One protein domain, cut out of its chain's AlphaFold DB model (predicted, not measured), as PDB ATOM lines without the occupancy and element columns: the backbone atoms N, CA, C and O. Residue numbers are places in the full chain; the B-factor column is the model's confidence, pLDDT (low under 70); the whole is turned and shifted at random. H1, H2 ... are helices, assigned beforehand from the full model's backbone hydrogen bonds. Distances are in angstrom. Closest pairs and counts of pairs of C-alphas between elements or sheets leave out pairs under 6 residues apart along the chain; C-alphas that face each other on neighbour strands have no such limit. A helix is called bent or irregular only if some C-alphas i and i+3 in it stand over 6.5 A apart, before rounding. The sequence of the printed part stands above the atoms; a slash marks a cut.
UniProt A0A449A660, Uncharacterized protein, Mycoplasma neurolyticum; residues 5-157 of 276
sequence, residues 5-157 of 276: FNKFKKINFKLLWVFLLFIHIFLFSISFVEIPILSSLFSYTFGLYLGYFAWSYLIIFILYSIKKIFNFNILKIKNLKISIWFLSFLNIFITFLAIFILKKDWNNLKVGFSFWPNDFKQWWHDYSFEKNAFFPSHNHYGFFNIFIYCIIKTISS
ATOM      1  N   PHE A   5     199.480 198.161 269.869       52.84
ATOM      2  CA  PHE A   5     200.727 198.710 269.302       52.84
ATOM      3  C   PHE A   5     200.570 199.275 267.880       52.84
ATOM      4  O   PHE A   5     201.259 200.224 267.504       52.84
ATOM      5  N   ASN A   6     199.613 198.769 267.095       57.81
ATOM      6  CA  ASN A   6     199.394 199.257 265.729       57.81
ATOM      7  C   ASN A   6     198.880 200.705 265.658       57.81
ATOM      8  O   ASN A   6     199.114 201.380 264.655       57.81
ATOM      9  N   LYS A   7     198.192 201.206 266.695       56.06
ATOM     10  CA  LYS A   7     197.609 202.558 266.659       56.06
ATOM     11  C   LYS A   7     198.674 203.637 266.886       56.06
ATOM     12  O   LYS A   7     198.710 204.601 266.128       56.06
ATOM     13  N   PHE A   8     199.593 203.422 267.831       55.41
ATOM     14  CA  PHE A   8     200.712 204.339 268.099       55.41
ATOM     15  C   PHE A   8     201.694 204.425 266.925       55.41
ATOM     16  O   PHE A   8     202.045 205.522 266.496       55.41
ATOM     17  N   LYS A   9     202.044 203.287 266.306       62.78
ATOM     18  CA  LYS A   9     202.925 203.273 265.124       62.78
ATOM     19  C   LYS A   9     202.348 204.084 263.955       62.78
ATOM     20  O   LYS A   9     203.085 204.761 263.244       62.78
ATOM     21  N   LYS A  10     201.025 204.043 263.768       62.50
ATOM     22  CA  LYS A  10     200.335 204.757 262.684       62.50
ATOM     23  C   LYS A  10     200.287 206.274 262.906       62.50
ATOM     24  O   LYS A  10     200.362 207.013 261.929       62.50
ATOM     25  N   ILE A  11     200.175 206.732 264.156       66.69
ATOM     26  CA  ILE A  11     200.166 208.163 264.510       66.69
ATOM     27  C   ILE A  11     201.559 208.770 264.297       66.69
ATOM     28  O   ILE A  11     201.674 209.766 263.588       66.69
ATOM     29  N   ASN A  12     202.614 208.104 264.777       74.50
ATOM     30  CA  ASN A  12     203.997 208.567 264.596       74.50
ATOM     31  C   ASN A  12     204.379 208.654 263.110       74.50
ATOM     32  O   ASN A  12     205.038 209.598 262.685       74.50
ATOM     33  N   PHE A  13     203.903 207.708 262.293       81.62
ATOM     34  CA  PHE A  13     204.161 207.735 260.855       81.62
ATOM     35  C   PHE A  13     203.453 208.898 260.151       81.62
ATOM     36  O   PHE A  13     204.010 209.468 259.224       81.62
ATOM     37  N   LYS A  14     202.241 209.278 260.579       84.19
ATOM     38  CA  LYS A  14     201.542 210.451 260.027       84.19
ATOM     39  C   LYS A  14     202.237 211.758 260.391       84.19
ATOM     40  O   LYS A  14     202.366 212.610 259.521       84.19
ATOM     41  N   LEU A  15     202.691 211.890 261.637       88.19
ATOM     42  CA  LEU A  15     203.423 213.069 262.103       88.19
ATOM     43  C   LEU A  15     204.691 213.304 261.266       88.19
ATOM     44  O   LEU A  15     204.944 214.424 260.835       88.19
ATOM     45  N   LEU A  16     205.419 212.228 260.943       89.75
ATOM     46  CA  LEU A  16     206.578 212.283 260.048       89.75
ATOM     47  C   LEU A  16     206.225 212.881 258.675       89.75
ATOM     48  O   LEU A  16     206.962 213.722 258.170       89.75
ATOM     49  N   TRP A  17     205.093 212.492 258.077       91.62
ATOM     50  CA  TRP A  17     204.660 213.057 256.790       91.62
ATOM     51  C   TRP A  17     204.262 214.527 256.882       91.62
ATOM     52  O   TRP A  17     204.504 215.261 255.931       91.62
ATOM     53  N   VAL A  18     203.668 214.962 257.997       91.94
ATOM     54  CA  VAL A  18     203.362 216.384 258.230       91.94
ATOM     55  C   VAL A  18     204.652 217.197 258.291       91.94
ATOM     56  O   VAL A  18     204.762 218.219 257.623       91.94
ATOM     57  N   PHE A  19     205.647 216.710 259.033       93.81
ATOM     58  CA  PHE A  19     206.950 217.361 259.129       93.81
ATOM     59  C   PHE A  19     207.656 217.434 257.767       93.81
ATOM     60  O   PHE A  19     208.107 218.500 257.351       93.81
ATOM     61  N   LEU A  20     207.673 216.324 257.020       92.88
ATOM     62  CA  LEU A  20     208.227 216.277 255.665       92.88
ATOM     63  C   LEU A  20     207.500 217.225 254.702       92.88
ATOM     64  O   LEU A  20     208.160 217.895 253.908       92.88
ATOM     65  N   LEU A  21     206.166 217.301 254.773       94.25
ATOM     66  CA  LEU A  21     205.367 218.237 253.981       94.25
ATOM     67  C   LEU A  21     205.779 219.681 254.270       94.25
ATOM     68  O   LEU A  21     206.006 220.441 253.332       94.25
ATOM     69  N   PHE A  22     205.895 220.042 255.549       94.75
ATOM     70  CA  PHE A  22     206.272 221.390 255.961       94.75
ATOM     71  C   PHE A  22     207.653 221.777 255.425       94.75
ATOM     72  O   PHE A  22     207.787 222.830 254.813       94.75
ATOM     73  N   ILE A  23     208.645 220.887 255.549       92.44
ATOM     74  CA  ILE A  23     209.990 221.100 254.990       92.44
ATOM     75  C   ILE A  23     209.932 221.351 253.480       92.44
ATOM     76  O   ILE A  23     210.554 222.288 252.992       92.44
ATOM     77  N   HIS A  24     209.179 220.545 252.728       91.81
ATOM     78  CA  HIS A  24     209.129 220.686 251.270       91.81
ATOM     79  C   HIS A  24     208.381 221.946 250.827       91.81
ATOM     80  O   HIS A  24     208.790 222.568 249.856       91.81
ATOM     81  N   ILE A  25     207.325 222.352 251.539       92.50
ATOM     82  CA  ILE A  25     206.641 223.631 251.289       92.50
ATOM     83  C   ILE A  25     207.567 224.804 251.615       92.50
ATOM     84  O   ILE A  25     207.614 225.767 250.853       92.50
ATOM     85  N   PHE A  26     208.313 224.725 252.715       90.75
ATOM     86  CA  PHE A  26     209.280 225.746 253.105       90.75
ATOM     87  C   PHE A  26     210.376 225.905 252.048       90.75
ATOM     88  O   PHE A  26     210.594 227.008 251.560       90.75
ATOM     89  N   LEU A  27     210.986 224.800 251.609       87.44
ATOM     90  CA  LEU A  27     211.978 224.791 250.528       87.44
ATOM     91  C   LEU A  27     211.406 225.296 249.200       87.44
ATOM     92  O   LEU A  27     212.062 226.063 248.504       87.44
ATOM     93  N   PHE A  28     210.177 224.898 248.860       87.00
ATOM     94  CA  PHE A  28     209.489 225.389 247.669       87.00
ATOM     95  C   PHE A  28     209.267 226.899 247.746       87.00
ATOM     96  O   PHE A  28     209.560 227.606 246.792       87.00
ATOM     97  N   SER A  29     208.821 227.410 248.891       87.38
ATOM     98  CA  SER A  29     208.605 228.847 249.098       87.38
ATOM     99  C   SER A  29     209.920 229.618 249.006       87.38
ATOM    100  O   SER A  29     209.991 230.624 248.314       87.38
ATOM    101  N   ILE A  30     210.978 229.103 249.633       84.69
ATOM    102  CA  ILE A  30     212.322 229.682 249.572       84.69
ATOM    103  C   ILE A  30     212.878 229.709 248.153       84.69
ATOM    104  O   ILE A  30     213.583 230.650 247.813       84.69
ATOM    105  N   SER A  31     212.531 228.738 247.306       77.19
ATOM    106  CA  SER A  31     212.960 228.766 245.904       77.19
ATOM    107  C   SER A  31     212.412 229.966 245.114       77.19
ATOM    108  O   SER A  31     212.941 230.274 244.057       77.19
ATOM    109  N   PHE A  32     211.395 230.673 245.626       79.56
ATOM    110  CA  PHE A  32     210.897 231.929 245.047       79.56
ATOM    111  C   PHE A  32     211.400 233.179 245.773       79.56
ATOM    112  O   PHE A  32     211.128 234.294 245.338       79.56
ATOM    113  N   VAL A  33     212.088 233.013 246.900       78.88
ATOM    114  CA  VAL A  33     212.555 234.121 247.727       78.88
ATOM    115  C   VAL A  33     214.023 234.380 247.395       78.88
ATOM    116  O   VAL A  33     214.889 233.552 247.671       78.88
ATOM    117  N   GLU A  34     214.314 235.552 246.835       71.56
ATOM    118  CA  GLU A  34     215.665 236.013 246.469       71.56
ATOM    119  C   GLU A  34     216.514 236.415 247.694       71.56
ATOM    120  O   GLU A  34     217.157 237.459 247.722       71.56
ATOM    121  N   ILE A  35     216.524 235.593 248.748       77.12
ATOM    122  CA  ILE A  35     217.421 235.775 249.897       77.12
ATOM    123  C   ILE A  35     218.639 234.868 249.685       77.12
ATOM    124  O   ILE A  35     218.476 233.653 249.789       77.12
ATOM    125  N   PRO A  36     219.856 235.408 249.463       70.50
ATOM    126  CA  PRO A  36     221.030 234.642 249.027       70.50
ATOM    127  C   PRO A  36     221.335 233.385 249.851       70.50
ATOM    128  O   PRO A  36     221.640 232.332 249.299       70.50
ATOM    129  N   ILE A  37     221.218 233.460 251.179       75.62
ATOM    130  CA  ILE A  37     221.503 232.321 252.064       75.62
ATOM    131  C   ILE A  37     220.416 231.246 251.932       75.62
ATOM    132  O   ILE A  37     220.714 230.056 251.839       75.62
ATOM    133  N   LEU A  38     219.148 231.648 251.887       75.12
ATOM    134  CA  LEU A  38     218.021 230.717 251.828       75.12
ATOM    135  C   LEU A  38     217.895 230.100 250.428       75.12
ATOM    136  O   LEU A  38     217.753 228.883 250.313       75.12
ATOM    137  N   SER A  39     218.016 230.899 249.369       71.62
ATOM    138  CA  SER A  39     218.007 230.397 247.995       71.62
ATOM    139  C   SER A  39     219.182 229.450 247.748       71.62
ATOM    140  O   SER A  39     218.984 228.393 247.150       71.62
ATOM    141  N   SER A  40     220.364 229.732 248.317       76.38
ATOM    142  CA  SER A  40     221.507 228.816 248.236       76.38
ATOM    143  C   SER A  40     221.189 227.434 248.810       76.38
ATOM    144  O   SER A  40     221.441 226.434 248.144       76.38
ATOM    145  N   LEU A  41     220.539 227.335 249.975       80.31
ATOM    146  CA  LEU A  41     220.137 226.044 250.551       80.31
ATOM    147  C   LEU A  41     219.301 225.205 249.578       80.31
ATOM    148  O   LEU A  41     219.527 223.999 249.458       80.31
ATOM    149  N   PHE A  42     218.364 225.820 248.853       82.75
ATOM    150  CA  PHE A  42     217.592 225.123 247.823       82.75
ATOM    151  C   PHE A  42     218.464 224.732 246.619       82.75
ATOM    152  O   PHE A  42     218.431 223.573 246.192       82.75
ATOM    153  N   SER A  43     219.271 225.662 246.102       78.19
ATOM    154  CA  SER A  43     220.119 225.434 244.928       78.19
ATOM    155  C   SER A  43     221.181 224.357 245.170       78.19
ATOM    156  O   SER A  43     221.373 223.514 244.304       78.19
ATOM    157  N   TYR A  44     221.811 224.298 246.346       79.19
ATOM    158  CA  TYR A  44     222.803 223.268 246.694       79.19
ATOM    159  C   TYR A  44     222.198 221.894 246.972       79.19
ATOM    160  O   TYR A  44     222.867 220.877 246.803       79.19
ATOM    161  N   THR A  45     220.943 221.845 247.420       82.88
ATOM    162  CA  THR A  45     220.264 220.579 247.698       82.88
ATOM    163  C   THR A  45     219.508 220.112 246.459       82.88
ATOM    164  O   THR A  45     220.021 219.348 245.647       82.88
ATOM    165  N   PHE A  46     218.283 220.577 246.262       82.19
ATOM    166  CA  PHE A  46     217.427 220.100 245.181       82.19
ATOM    167  C   PHE A  46     217.893 220.597 243.818       82.19
ATOM    168  O   PHE A  46     217.813 219.845 242.848       82.19
ATOM    169  N   GLY A  47     218.417 221.818 243.749       80.50
ATOM    170  CA  GLY A  47     218.899 222.405 242.508       80.50
ATOM    171  C   GLY A  47     220.054 221.632 241.875       80.50
ATOM    172  O   GLY A  47     219.989 221.202 240.729       80.50
ATOM    173  N   LEU A  48     221.102 221.375 242.639       83.56
ATOM    174  CA  LEU A  48     222.279 220.647 242.189       83.56
ATOM    175  C   LEU A  48     221.901 219.221 241.770       83.56
ATOM    176  O   LEU A  48     222.218 218.778 240.663       83.56
ATOM    177  N   TYR A  49     221.159 218.499 242.616       85.00
ATOM    178  CA  TYR A  49     220.837 217.099 242.336       85.00
ATOM    179  C   TYR A  49     219.819 216.921 241.208       85.00
ATOM    180  O   TYR A  49     219.990 216.022 240.386       85.00
ATOM    181  N   LEU A  50     218.768 217.738 241.157       84.00
ATOM    182  CA  LEU A  50     217.639 217.538 240.239       84.00
ATOM    183  C   LEU A  50     217.628 218.518 239.064       84.00
ATOM    184  O   LEU A  50     216.893 218.288 238.102       84.00
ATOM    185  N   GLY A  51     218.444 219.571 239.116       82.25
ATOM    186  CA  GLY A  51     218.539 220.573 238.064       82.25
ATOM    187  C   GLY A  51     217.195 221.242 237.808       82.25
ATOM    188  O   GLY A  51     216.397 221.470 238.721       82.25
ATOM    189  N   TYR A  52     216.908 221.440 236.526       78.88
ATOM    190  CA  TYR A  52     215.633 221.939 236.014       78.88
ATOM    191  C   TYR A  52     214.386 221.188 236.538       78.88
ATOM    192  O   TYR A  52     213.286 221.733 236.576       78.88
ATOM    193  N   PHE A  53     214.521 219.935 236.989       80.94
ATOM    194  CA  PHE A  53     213.389 219.130 237.467       80.94
ATOM    195  C   PHE A  53     213.096 219.270 238.965       80.94
ATOM    196  O   PHE A  53     212.158 218.634 239.460       80.94
ATOM    197  N   ALA A  54     213.852 220.098 239.693       84.56
ATOM    198  CA  ALA A  54     213.706 220.272 241.136       84.56
ATOM    199  C   ALA A  54     212.273 220.652 241.555       84.56
ATOM    200  O   ALA A  54     211.727 220.069 242.495       84.56
ATOM    201  N   TRP A  55     211.608 221.559 240.834       82.31
ATOM    202  CA  TRP A  55     210.240 221.976 241.175       82.31
ATOM    203  C   TRP A  55     209.203 220.891 240.925       82.31
ATOM    204  O   TRP A  55     208.339 220.661 241.769       82.31
ATOM    205  N   SER A  56     209.311 220.185 239.798       83.44
ATOM    206  CA  SER A  56     208.444 219.044 239.497       83.44
ATOM    207  C   SER A  56     208.530 218.002 240.612       83.44
ATOM    208  O   SER A  56     207.504 217.503 241.081       83.44
ATOM    209  N   TYR A  57     209.742 217.736 241.107       85.38
ATOM    210  CA  TYR A  57     209.953 216.849 242.244       85.38
ATOM    211  C   TYR A  57     209.296 217.370 243.527       85.38
ATOM    212  O   TYR A  57     208.548 216.625 244.165       85.38
ATOM    213  N   LEU A  58     209.522 218.639 243.894       87.69
ATOM    214  CA  LEU A  58     208.931 219.240 245.095       87.69
ATOM    215  C   LEU A  58     207.399 219.186 245.064       87.69
ATOM    216  O   LEU A  58     206.781 218.742 246.031       87.69
ATOM    217  N   ILE A  59     206.781 219.554 243.939       87.00
ATOM    218  CA  ILE A  59     205.323 219.519 243.761       87.00
ATOM    219  C   ILE A  59     204.798 218.089 243.926       87.00
ATOM    220  O   ILE A  59     203.836 217.853 244.664       87.00
ATOM    221  N   ILE A  60     205.440 217.108 243.287       86.31
ATOM    222  CA  ILE A  60     205.027 215.703 243.395       86.31
ATOM    223  C   ILE A  60     205.183 215.195 244.834       86.31
ATOM    224  O   ILE A  60     204.302 214.487 245.333       86.31
ATOM    225  N   PHE A  61     206.257 215.575 245.525       89.25
ATOM    226  CA  PHE A  61     206.492 215.186 246.913       89.25
ATOM    227  C   PHE A  61     205.459 215.797 247.870       89.25
ATOM    228  O   PHE A  61     204.941 215.101 248.752       89.25
ATOM    229  N   ILE A  62     205.108 217.069 247.674       90.38
ATOM    230  CA  ILE A  62     204.046 217.756 248.418       90.38
ATOM    231  C   ILE A  62     202.726 217.000 248.235       90.38
ATOM    232  O   ILE A  62     202.124 216.562 249.218       90.38
ATOM    233  N   LEU A  63     202.318 216.730 246.991       86.38
ATOM    234  CA  LEU A  63     201.097 215.970 246.693       86.38
ATOM    235  C   LEU A  63     201.108 214.573 247.335       86.38
ATOM    236  O   LEU A  63     200.096 214.117 247.883       86.38
ATOM    237  N   TYR A  64     202.256 213.893 247.305       86.19
ATOM    238  CA  TYR A  64     202.426 212.581 247.926       86.19
ATOM    239  C   TYR A  64     202.266 212.638 249.451       86.19
ATOM    240  O   TYR A  64     201.577 211.795 250.039       86.19
ATOM    241  N   SER A  65     202.850 213.649 250.089       88.81
ATOM    242  CA  SER A  65     202.802 213.837 251.540       88.81
ATOM    243  C   SER A  65     201.386 214.156 252.021       88.81
ATOM    244  O   SER A  65     200.899 213.499 252.945       88.81
ATOM    245  N   ILE A  66     200.660 215.051 251.339       86.00
ATOM    246  CA  ILE A  66     199.256 215.362 251.669       86.00
ATOM    247  C   ILE A  66     198.403 214.083 251.590       86.00
ATOM    248  O   ILE A  66     197.637 213.777 252.511       86.00
ATOM    249  N   LYS A  67     198.594 213.254 250.554       82.00
ATOM    250  CA  LYS A  67     197.898 211.960 250.445       82.00
ATOM    251  C   LYS A  67     198.179 211.040 251.636       82.00
ATOM    252  O   LYS A  67     197.257 210.382 252.124       82.00
ATOM    253  N   LYS A  68     199.424 210.965 252.111       84.81
ATOM    254  CA  LYS A  68     199.805 210.107 253.248       84.81
ATOM    255  C   LYS A  68     199.237 210.589 254.582       84.81
ATOM    256  O   LYS A  68     198.790 209.757 255.374       84.81
ATOM    257  N   ILE A  69     199.207 211.899 254.820       85.12
ATOM    258  CA  ILE A  69     198.694 212.506 256.062       85.12
ATOM    259  C   ILE A  69     197.195 212.252 256.194       85.12
ATOM    260  O   ILE A  69     196.703 211.641 257.157       85.12
ATOM    261  N   PHE A  70     196.468 212.696 255.177       80.19
ATOM    262  CA  PHE A  70     195.020 212.700 255.184       80.19
ATOM    263  C   PHE A  70     194.469 211.302 254.900       80.19
ATOM    264  O   PHE A  70     193.340 210.993 255.270       80.19
ATOM    265  N   ASN A  71     195.267 210.403 254.308       69.81
ATOM    266  CA  ASN A  71     194.787 209.123 253.782       69.81
ATOM    267  C   ASN A  71     193.614 209.326 252.794       69.81
ATOM    268  O   ASN A  71     192.861 208.399 252.496       69.81
ATOM    269  N   PHE A  72     193.456 210.564 252.316       61.31
ATOM    270  CA  PHE A  72     192.465 210.992 251.355       61.31
ATOM    271  C   PHE A  72     192.993 210.642 249.970       61.31
ATOM    272  O   PHE A  72     194.143 210.916 249.627       61.31
ATOM    273  N   ASN A  73     192.124 210.094 249.128       55.31
ATOM    274  CA  ASN A  73     192.341 210.180 247.693       55.31
ATOM    275  C   ASN A  73     192.044 211.624 247.267       55.31
ATOM    276  O   ASN A  73     190.967 211.898 246.754       55.31
ATOM    277  N   ILE A  74     192.998 212.539 247.462       51.25
ATOM    278  CA  ILE A  74     192.969 213.898 246.875       51.25
ATOM    279  C   ILE A  74     192.772 213.846 245.354       51.25
ATOM    280  O   ILE A  74     192.205 214.744 244.750       51.25
ATOM    281  N   LEU A  75     193.118 212.712 244.746       51.28
ATOM    282  CA  LEU A  75     192.948 212.399 243.332       51.28
ATOM    283  C   LEU A  75     191.554 211.815 243.017       51.28
ATOM    284  O   LEU A  75     191.406 210.985 242.128       51.28
ATOM    285  N   LYS A  76     190.527 212.191 243.786       46.09
ATOM    286  CA  LYS A  76     189.107 212.045 243.430       46.09
ATOM    287  C   LYS A  76     188.487 213.439 243.261       46.09
ATOM    288  O   LYS A  76     187.436 213.733 243.820       46.09
ATOM    289  N   ILE A  77     189.122 214.306 242.475       50.38
ATOM    290  CA  ILE A  77     188.359 215.348 241.775       50.38
ATOM    291  C   ILE A  77     187.416 214.581 240.840       50.38
ATOM    292  O   ILE A  77     187.874 213.642 240.190       50.38
ATOM    293  N   LYS A  78     186.116 214.906 240.858       45.84
ATOM    294  CA  LYS A  78     184.965 214.080 240.420       45.84
ATOM    295  C   LYS A  78     185.176 213.119 239.228       45.84
ATOM    296  O   LYS A  78     184.580 212.049 239.261       45.84
ATOM    297  N   ASN A  79     186.049 213.421 238.260       49.91
ATOM    298  CA  ASN A  79     186.278 212.608 237.057       49.91
ATOM    299  C   ASN A  79     187.732 212.147 236.795       49.91
ATOM    300  O   ASN A  79     187.958 211.456 235.807       49.91
ATOM    301  N   LEU A  80     188.726 212.474 237.634       47.25
ATOM    302  CA  LEU A  80     190.142 212.212 237.314       47.25
ATOM    303  C   LEU A  80     190.850 211.449 238.441       47.25
ATOM    304  O   LEU A  80     191.366 212.028 239.395       47.25
ATOM    305  N   LYS A  81     190.864 210.114 238.324       55.88
ATOM    306  CA  LYS A  81     191.598 209.212 239.224       55.88
ATOM    307  C   LYS A  81     193.063 209.144 238.813       55.88
ATOM    308  O   LYS A  81     193.487 208.189 238.166       55.88
ATOM    309  N   ILE A  82     193.854 210.130 239.215       57.12
ATOM    310  CA  ILE A  82     195.309 210.016 239.085       57.12
ATOM    311  C   ILE A  82     195.777 208.956 240.093       57.12
ATOM    312  O   ILE A  82     195.551 209.057 241.300       57.12
ATOM    313  N   SER A  83     196.368 207.871 239.602       62.66
ATOM    314  CA  SER A  83     196.905 206.817 240.461       62.66
ATOM    315  C   SER A  83     198.292 207.215 240.985       62.66
ATOM    316  O   SER A  83     198.985 208.029 240.380       62.66
ATOM    317  N   ILE A  84     198.733 206.634 242.111       61.72
ATOM    318  CA  ILE A  84     200.125 206.840 242.571       61.72
ATOM    319  C   ILE A  84     201.113 206.377 241.495       61.72
ATOM    320  O   ILE A  84     202.149 206.995 241.290       61.72
ATOM    321  N   TRP A  85     200.735 205.310 240.792       60.34
ATOM    322  CA  TRP A  85     201.487 204.732 239.695       60.34
ATOM    323  C   TRP A  85     201.632 205.712 238.539       60.34
ATOM    324  O   TRP A  85     202.703 205.767 237.959       60.34
ATOM    325  N   PHE A  86     200.615 206.533 238.259       71.44
ATOM    326  CA  PHE A  86     200.705 207.589 237.254       71.44
ATOM    327  C   PHE A  86     201.713 208.673 237.649       71.44
ATOM    328  O   PHE A  86     202.512 209.067 236.817       71.44
ATOM    329  N   LEU A  87     201.741 209.118 238.912       67.12
ATOM    330  CA  LEU A  87     202.742 210.088 239.398       67.12
ATOM    331  C   LEU A  87     204.164 209.511 239.379       67.12
ATOM    332  O   LEU A  87     205.107 210.189 238.980       67.12
ATOM    333  N   SER A  88     204.326 208.246 239.774       68.19
ATOM    334  CA  SER A  88     205.601 207.535 239.645       68.19
ATOM    335  C   SER A  88     206.020 207.383 238.183       68.19
ATOM    336  O   SER A  88     207.177 207.629 237.859       68.19
ATOM    337  N   PHE A  89     205.086 207.031 237.297       70.88
ATOM    338  CA  PHE A  89     205.328 206.917 235.862       70.88
ATOM    339  C   PHE A  89     205.663 208.269 235.236       70.88
ATOM    340  O   PHE A  89     206.558 208.333 234.410       70.88
ATOM    341  N   LEU A  90     205.014 209.351 235.670       73.56
ATOM    342  CA  LEU A  90     205.312 210.713 235.238       73.56
ATOM    343  C   LEU A  90     206.731 211.117 235.644       73.56
ATOM    344  O   LEU A  90     207.456 211.637 234.811       73.56
ATOM    345  N   ASN A  91     207.160 210.827 236.876       69.62
ATOM    346  CA  ASN A  91     208.547 211.063 237.294       69.62
ATOM    347  C   ASN A  91     209.537 210.266 236.447       69.62
ATOM    348  O   ASN A  91     210.504 210.829 235.952       69.62
ATOM    349  N   ILE A  92     209.269 208.974 236.238       73.12
ATOM    350  CA  ILE A  92     210.095 208.128 235.371       73.12
ATOM    351  C   ILE A  92     210.143 208.725 233.961       73.12
ATOM    352  O   ILE A  92     211.220 208.871 233.401       73.12
ATOM    353  N   PHE A  93     208.999 209.123 233.407       76.25
ATOM    354  CA  PHE A  93     208.898 209.736 232.089       76.25
ATOM    355  C   PHE A  93     209.675 211.053 232.003       76.25
ATOM    356  O   PHE A  93     210.414 211.240 231.046       76.25
ATOM    357  N   ILE A  94     209.574 211.930 233.005       74.94
ATOM    358  CA  ILE A  94     210.337 213.181 233.097       74.94
ATOM    359  C   ILE A  94     211.843 212.885 233.145       74.94
ATOM    360  O   ILE A  94     212.605 213.489 232.396       74.94
ATOM    361  N   THR A  95     212.274 211.911 233.950       72.88
ATOM    362  CA  THR A  95     213.673 211.461 233.996       72.88
ATOM    363  C   THR A  95     214.127 210.898 232.644       72.88
ATOM    364  O   THR A  95     215.209 211.233 232.172       72.88
ATOM    365  N   PHE A  96     213.304 210.089 231.970       71.81
ATOM    366  CA  PHE A  96     213.603 209.575 230.629       71.81
ATOM    367  C   PHE A  96     213.635 210.680 229.568       71.81
ATOM    368  O   PHE A  96     214.467 210.621 228.666       71.81
ATOM    369  N   LEU A  97     212.777 211.694 229.680       72.56
ATOM    370  CA  LEU A  97     212.777 212.869 228.814       72.56
ATOM    371  C   LEU A  97     214.065 213.679 229.010       72.56
ATOM    372  O   LEU A  97     214.713 214.016 228.023       72.56
ATOM    373  N   ALA A  98     214.487 213.902 230.258       68.12
ATOM    374  CA  ALA A  98     215.767 214.527 230.593       68.12
ATOM    375  C   ALA A  98     216.941 213.783 229.945       68.12
ATOM    376  O   ALA A  98     217.773 214.374 229.265       68.12
ATOM    377  N   ILE A  99     216.959 212.457 230.096       67.75
ATOM    378  CA  ILE A  99     217.949 211.552 229.501       67.75
ATOM    379  C   ILE A  99     217.928 211.610 227.969       67.75
ATOM    380  O   ILE A  99     218.982 211.561 227.336       67.75
ATOM    381  N   PHE A 100     216.746 211.691 227.357       69.38
ATOM    382  CA  PHE A 100     216.598 211.776 225.906       69.38
ATOM    383  C   PHE A 100     217.129 213.102 225.355       69.38
ATOM    384  O   PHE A 100     217.838 213.094 224.349       69.38
ATOM    385  N   ILE A 101     216.835 214.218 226.029       68.06
ATOM    386  CA  ILE A 101     217.364 215.537 225.667       68.06
ATOM    387  C   ILE A 101     218.890 215.544 225.826       68.06
ATOM    388  O   ILE A 101     219.594 215.824 224.858       68.06
ATOM    389  N   LEU A 102     219.404 215.077 226.972       66.38
ATOM    390  CA  LEU A 102     220.842 214.888 227.204       66.38
ATOM    391  C   LEU A 102     221.496 214.039 226.106       66.38
ATOM    392  O   LEU A 102     222.572 214.363 225.618       66.38
ATOM    393  N   LYS A 103     220.849 212.953 225.666       64.06
ATOM    394  CA  LYS A 103     221.367 212.106 224.583       64.06
ATOM    395  C   LYS A 103     221.457 212.858 223.251       64.06
ATOM    396  O   LYS A 103     222.415 212.634 222.519       64.06
ATOM    397  N   LYS A 104     220.469 213.698 222.930       60.59
ATOM    398  CA  LYS A 104     220.410 214.451 221.668       60.59
ATOM    399  C   LYS A 104     221.495 215.521 221.606       60.59
ATOM    400  O   LYS A 104     222.164 215.625 220.581       60.59
ATOM    401  N   ASP A 105     221.688 216.252 222.698       58.72
ATOM    402  CA  ASP A 105     222.696 217.307 222.755       58.72
ATOM    403  C   ASP A 105     224.107 216.714 222.877       58.72
ATOM    404  O   ASP A 105     225.066 217.265 222.336       58.72
ATOM    405  N   TRP A 106     224.266 215.568 223.553       58.03
ATOM    406  CA  TRP A 106     225.575 215.061 223.983       58.03
ATOM    407  C   TRP A 106     225.934 213.676 223.417       58.03
ATOM    408  O   TRP A 106     226.433 212.784 224.120       58.03
ATOM    409  N   ASN A 107     225.754 213.496 222.106       53.16
ATOM    410  CA  ASN A 107     226.161 212.282 221.379       53.16
ATOM    411  C   ASN A 107     227.665 211.937 221.514       53.16
ATOM    412  O   ASN A 107     228.040 210.782 221.323       53.16
ATOM    413  N   ASN A 108     228.516 212.885 221.926       49.91
ATOM    414  CA  ASN A 108     229.974 212.716 222.020       49.91
ATOM    415  C   ASN A 108     230.511 212.409 223.426       49.91
ATOM    416  O   ASN A 108     231.727 212.360 223.621       49.91
ATOM    417  N   LEU A 109     229.650 212.200 224.426       51.06
ATOM    418  CA  LEU A 109     230.138 211.965 225.785       51.06
ATOM    419  C   LEU A 109     230.958 210.677 225.895       51.06
ATOM    420  O   LEU A 109     230.414 209.575 225.750       51.06
ATOM    421  N   LYS A 110     232.238 210.828 226.252       54.41
ATOM    422  CA  LYS A 110     233.076 209.741 226.765       54.41
ATOM    423  C   LYS A 110     232.341 209.074 227.931       54.41
ATOM    424  O   LYS A 110     231.763 209.740 228.784       54.41
ATOM    425  N   VAL A 111     232.300 207.748 227.923       53.66
ATOM    426  CA  VAL A 111     231.634 206.960 228.965       53.66
ATOM    427  C   VAL A 111     232.378 207.160 230.293       53.66
ATOM    428  O   VAL A 111     233.587 206.946 230.337       53.66
ATOM    429  N   GLY A 112     231.674 207.538 231.367       57.00
ATOM    430  CA  GLY A 112     232.197 207.490 232.741       57.00
ATOM    431  C   GLY A 112     232.154 208.805 233.530       57.00
ATOM    432  O   GLY A 112     231.598 209.809 233.095       57.00
ATOM    433  N   PHE A 113     232.746 208.772 234.727       61.72
ATOM    434  CA  PHE A 113     232.773 209.875 235.702       61.72
ATOM    435  C   PHE A 113     233.690 211.047 235.320       61.72
ATOM    436  O   PHE A 113     233.664 212.080 235.979       61.72
ATOM    437  N   SER A 114     234.470 210.928 234.242       63.50
ATOM    438  CA  SER A 114     235.362 211.993 233.755       63.50
ATOM    439  C   SER A 114     234.626 213.263 233.314       63.50
ATOM    440  O   SER A 114     235.250 214.300 233.129       63.50
ATOM    441  N   PHE A 115     233.305 213.185 233.160       66.62
ATOM    442  CA  PHE A 115     232.445 214.309 232.818       66.62
ATOM    443  C   PHE A 115     232.079 215.208 234.016       66.62
ATOM    444  O   PHE A 115     231.848 216.401 233.849       66.62
ATOM    445  N   TRP A 116     232.064 214.650 235.226       73.56
ATOM    446  CA  TRP A 116     231.527 215.312 236.418       73.56
ATOM    447  C   TRP A 116     232.253 216.608 236.804       73.56
ATOM    448  O   TRP A 116     231.566 217.562 237.157       73.56
ATOM    449  N   PRO A 117     233.597 216.702 236.716       72.38
ATOM    450  CA  PRO A 117     234.292 217.937 237.070       72.38
ATOM    451  C   PRO A 117     233.924 219.111 236.160       72.38
ATOM    452  O   PRO A 117     233.767 220.225 236.640       72.38
ATOM    453  N   ASN A 118     233.756 218.871 234.856       74.31
ATOM    454  CA  ASN A 118     233.438 219.937 233.903       74.31
ATOM    455  C   ASN A 118     231.995 220.416 234.059       74.31
ATOM    456  O   ASN A 118     231.738 221.611 234.007       74.31
ATOM    457  N   ASP A 119     231.075 219.485 234.286       75.56
ATOM    458  CA  ASP A 119     229.664 219.787 234.505       75.56
ATOM    459  C   ASP A 119     229.433 220.534 235.821       75.56
ATOM    460  O   ASP A 119     228.690 221.507 235.868       75.56
ATOM    461  N   PHE A 120     230.150 220.144 236.881       76.94
ATOM    462  CA  PHE A 120     230.122 220.864 238.151       76.94
ATOM    463  C   PHE A 120     230.744 222.246 238.043       76.94
ATOM    464  O   PHE A 120     230.163 223.197 238.555       76.94
ATOM    465  N   LYS A 121     231.878 222.385 237.347       78.38
ATOM    466  CA  LYS A 121     232.474 223.701 237.079       78.38
ATOM    467  C   LYS A 121     231.517 224.595 236.296       78.38
ATOM    468  O   LYS A 121     231.362 225.755 236.654       78.38
ATOM    469  N   GLN A 122     230.839 224.055 235.284       77.56
ATOM    470  CA  GLN A 122     229.838 224.797 234.521       77.56
ATOM    471  C   GLN A 122     228.648 225.201 235.400       77.56
ATOM    472  O   GLN A 122     228.271 226.367 235.418       77.56
ATOM    473  N   TRP A 123     228.097 224.270 236.182       80.06
ATOM    474  CA  TRP A 123     227.010 224.552 237.119       80.06
ATOM    475  C   TRP A 123     227.397 225.616 238.154       80.06
ATOM    476  O   TRP A 123     226.620 226.526 238.423       80.06
ATOM    477  N   TRP A 124     228.603 225.521 238.716       78.81
ATOM    478  CA  TRP A 124     229.128 226.466 239.700       78.81
ATOM    479  C   TRP A 124     229.337 227.861 239.111       78.81
ATOM    480  O   TRP A 124     228.952 228.869 239.708       78.81
ATOM    481  N   HIS A 125     229.909 227.921 237.910       78.69
ATOM    482  CA  HIS A 125     230.049 229.155 237.158       78.69
ATOM    483  C   HIS A 125     228.674 229.798 236.930       78.69
ATOM    484  O   HIS A 125     228.454 230.945 237.307       78.69
ATOM    485  N   ASP A 126     227.704 229.044 236.419       75.81
ATOM    486  CA  ASP A 126     226.365 229.573 236.153       75.81
ATOM    487  C   ASP A 126     225.665 230.029 237.452       75.81
ATOM    488  O   ASP A 126     225.007 231.070 237.474       75.81
ATOM    489  N   TYR A 127     225.878 229.316 238.564       75.31
ATOM    490  CA  TYR A 127     225.343 229.676 239.879       75.31
ATOM    491  C   TYR A 127     225.904 231.000 240.405       75.31
ATOM    492  O   TYR A 127     225.159 231.880 240.848       75.31
ATOM    493  N   SER A 128     227.231 231.128 240.373       76.44
ATOM    494  CA  SER A 128     227.955 232.280 240.918       76.44
ATOM    495  C   SER A 128     227.670 233.571 240.143       76.44
ATOM    496  O   SER A 128     227.645 234.657 240.739       76.44
ATOM    497  N   PHE A 129     227.387 233.453 238.841       72.62
ATOM    498  CA  PHE A 129     227.047 234.570 237.965       72.62
ATOM    499  C   PHE A 129     225.568 234.967 238.007       72.62
ATOM    500  O   PHE A 129     225.286 236.157 238.153       72.62
ATOM    501  N   GLU A 130     224.622 234.027 237.890       70.06
ATOM    502  CA  GLU A 130     223.201 234.383 237.739       70.06
ATOM    503  C   GLU A 130     222.564 234.910 239.029       70.06
ATOM    504  O   GLU A 130     221.658 235.739 238.949       70.06
ATOM    505  N   LYS A 131     223.011 234.449 240.211       64.31
ATOM    506  CA  LYS A 131     222.485 234.846 241.542       64.31
ATOM    507  C   LYS A 131     220.953 234.907 241.638       64.31
ATOM    508  O   LYS A 131     220.399 235.674 242.421       64.31
ATOM    509  N   ASN A 132     220.267 234.105 240.835       61.50
ATOM    510  CA  ASN A 132     218.827 234.178 240.666       61.50
ATOM    511  C   ASN A 132     218.133 233.173 241.597       61.50
ATOM    512  O   ASN A 132     218.624 232.055 241.777       61.50
ATOM    513  N   ALA A 133     216.966 233.525 242.146       54.06
ATOM    514  CA  ALA A 133     216.112 232.577 242.870       54.06
ATOM    515  C   ALA A 133     215.735 231.363 242.005       54.06
ATOM    516  O   ALA A 133     215.572 230.256 242.514       54.06
ATOM    517  N   PHE A 134     215.682 231.545 240.682       57.03
ATOM    518  CA  PHE A 134     215.384 230.483 239.726       57.03
ATOM    519  C   PHE A 134     216.530 229.483 239.484       57.03
ATOM    520  O   PHE A 134     216.375 228.588 238.655       57.03
ATOM    521  N   PHE A 135     217.660 229.590 240.192       60.69
ATOM    522  CA  PHE A 135     218.795 228.693 239.996       60.69
ATOM    523  C   PHE A 135     218.584 227.329 240.681       60.69
ATOM    524  O   PHE A 135     218.267 227.272 241.878       60.69
ATOM    525  N   PRO A 136     218.784 226.197 239.978       55.12
ATOM    526  CA  PRO A 136     219.613 225.979 238.789       55.12
ATOM    527  C   PRO A 136     218.960 226.453 237.494       55.12
ATOM    528  O   PRO A 136     217.818 226.102 237.195       55.12
ATOM    529  N   SER A 137     219.728 227.234 236.731       54.62
ATOM    530  CA  SER A 137     219.381 227.706 235.395       54.62
ATOM    531  C   SER A 137     218.872 226.551 234.531       54.62
ATOM    532  O   SER A 137     219.201 225.376 234.735       54.62
ATOM    533  N   HIS A 138     218.054 226.877 233.535       59.53
ATOM    534  CA  HIS A 138     217.378 225.925 232.646       59.53
ATOM    535  C   HIS A 138     218.320 225.008 231.838       59.53
ATOM    536  O   HIS A 138     217.852 224.163 231.077       59.53
ATOM    537  N   ASN A 139     219.632 225.151 232.025       65.19
ATOM    538  CA  ASN A 139     220.677 224.473 231.277       65.19
ATOM    539  C   ASN A 139     221.275 223.267 232.016       65.19
ATOM    540  O   ASN A 139     221.932 222.444 231.380       65.19
ATOM    541  N   HIS A 140     221.038 223.114 233.326       76.56
ATOM    542  CA  HIS A 140     221.538 221.965 234.082       76.56
ATOM    543  C   HIS A 140     220.433 220.939 234.359       76.56
ATOM    544  O   HIS A 140     219.421 221.216 235.011       76.56
ATOM    545  N   TYR A 141     220.648 219.705 233.904       75.69
ATOM    546  CA  TYR A 141     219.679 218.614 234.042       75.69
ATOM    547  C   TYR A 141     219.736 217.911 235.404       75.69
ATOM    548  O   TYR A 141     218.899 217.051 235.671       75.69
ATOM    549  N   GLY A 142     220.678 218.277 236.276       82.31
ATOM    550  CA  GLY A 142     220.825 217.718 237.620       82.31
ATOM    551  C   GLY A 142     221.755 216.510 237.663       82.31
ATOM    552  O   GLY A 142     221.621 215.574 236.865       82.31
ATOM    553  N   PHE A 143     222.648 216.480 238.655       84.00
ATOM    554  CA  PHE A 143     223.628 215.400 238.820       84.00
ATOM    555  C   PHE A 143     222.986 214.022 238.963       84.00
ATOM    556  O   PHE A 143     223.545 213.028 238.509       84.00
ATOM    557  N   PHE A 144     221.793 213.939 239.554       84.25
ATOM    558  CA  PHE A 144     221.071 212.678 239.685       84.25
ATOM    559  C   PHE A 144     220.632 212.125 238.324       84.25
ATOM    560  O   PHE A 144     220.784 210.932 238.059       84.25
ATOM    561  N   ASN A 145     220.136 212.982 237.430       78.25
ATOM    562  CA  ASN A 145     219.719 212.559 236.093       78.25
ATOM    563  C   ASN A 145     220.929 212.193 235.225       78.25
ATOM    564  O   ASN A 145     220.885 211.204 234.492       78.25
ATOM    565  N   ILE A 146     222.035 212.925 235.370       79.44
ATOM    566  CA  ILE A 146     223.308 212.627 234.701       79.44
ATOM    567  C   ILE A 146     223.902 211.316 235.223       79.44
ATOM    568  O   ILE A 146     224.347 210.484 234.438       79.44
ATOM    569  N   PHE A 147     223.818 211.054 236.527       82.88
ATOM    570  CA  PHE A 147     224.204 209.777 237.120       82.88
ATOM    571  C   PHE A 147     223.392 208.606 236.551       82.88
ATOM    572  O   PHE A 147     223.970 207.595 236.141       82.88
ATOM    573  N   ILE A 148     222.064 208.743 236.457       81.06
ATOM    574  CA  ILE A 148     221.206 207.721 235.835       81.06
ATOM    575  C   ILE A 148     221.587 207.526 234.364       81.06
ATOM    576  O   ILE A 148     221.719 206.385 233.915       81.06
ATOM    577  N   TYR A 149     221.812 208.612 233.623       77.56
ATOM    578  CA  TYR A 149     222.292 208.545 232.243       77.56
ATOM    579  C   TYR A 149     223.615 207.776 232.145       77.56
ATOM    580  O   TYR A 149     223.736 206.877 231.313       77.56
ATOM    581  N   CYS A 150     224.585 208.058 233.018       77.00
ATOM    582  CA  CYS A 150     225.859 207.347 233.073       77.00
ATOM    583  C   CYS A 150     225.666 205.850 233.344       77.00
ATOM    584  O   CYS A 150     226.309 205.040 232.678       77.00
ATOM    585  N   ILE A 151     224.764 205.460 234.254       78.19
ATOM    586  CA  ILE A 151     224.436 204.044 234.500       78.19
ATOM    587  C   ILE A 151     223.874 203.400 233.231       78.19
ATOM    588  O   ILE A 151     224.379 202.366 232.796       78.19
ATOM    589  N   ILE A 152     222.870 204.016 232.605       77.38
ATOM    590  CA  ILE A 152     222.226 203.487 231.392       77.38
ATOM    591  C   ILE A 152     223.234 203.373 230.246       77.38
ATOM    592  O   ILE A 152     223.303 202.344 229.571       77.38
ATOM    593  N   LYS A 153     224.064 204.400 230.048       75.00
ATOM    594  CA  LYS A 153     225.107 204.407 229.019       75.00
ATOM    595  C   LYS A 153     226.183 203.366 229.299       75.00
ATOM    596  O   LYS A 153     226.649 202.722 228.365       75.00
ATOM    597  N   THR A 154     226.535 203.151 230.567       75.31
ATOM    598  CA  THR A 154     227.443 202.071 230.969       75.31
ATOM    599  C   THR A 154     226.825 200.724 230.618       75.31
ATOM    600  O   THR A 154     227.491 199.932 229.962       75.31
ATOM    601  N   ILE A 155     225.541 200.501 230.921       76.62
ATOM    602  CA  ILE A 155     224.814 199.279 230.538       76.62
ATOM    603  C   ILE A 155     224.833 199.042 229.026       76.62
ATOM    604  O   ILE A 155     225.031 197.915 228.586       76.62
ATOM    605  N   SER A 156     224.672 200.098 228.230       70.75
ATOM    606  CA  SER A 156     224.707 200.010 226.763       70.75
ATOM    607  C   SER A 156     226.119 199.967 226.161       70.75
ATOM    608  O   SER A 156     226.255 199.812 224.951       70.75
ATOM    609  N   SER A 157     227.173 200.132 226.965       74.81
ATOM    610  CA  SER A 157     228.560 200.092 226.493       74.81
ATOM    611  C   SER A 157     229.079 198.656 226.383       74.81
ATOM    612  O   SER A 157     228.657 197.776 227.133       74.81
TER     613      SER A 157
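AT A GLANCE: This is residues 5 to 157 of the 276 residues of an uncharacterized protein of Mycoplasma neurolyticum (UniProt A0A449A660). H1, H2b and H3 form a loose row, and H2a and H5, nearly in line end to end, cross one end of it with H4 alongside. Residues 5 to 10 of H1 stick out. The printed part has 153 residues with five named helices, H1 to H5; it is all helix, only just loose, close to compact (radius of gyration of the C-alphas 18.2 A), and spans 54 by 40 by 36 A.

IN THESE COORDINATES: H1, residues 5 to 30, 38.5 A, begins at C-alpha 5 (200.727, 198.710, 269.302). H2, residues 36 to 70, one helix by its hydrogen bonds, is bent, C-alphas 49 and 52 being 9.5 A apart: H2a, 36 to 49, and H2b, 52 to 70. H3 is 84 to 105, 31.8 A; H4 113 to 130; H5 143 to 156, ending at C-alpha 156 (224.707, 200.010, 226.763).

HOW THE PARTS SIT: H1 and H2b touch, closest C-alphas Lys 14 and Ile 69, 5.3 A. H2b and H3, a hairpin, only just touch, with 3 pairs of C-alphas within 8 A. Every O i to N i+4 pair is within hydrogen-bond range in H1, H3 and H5.

THE WHOLE: The links H2 to H3 and H4 to H5 are long. Confidence is low, for instance, at residues 71 to 85.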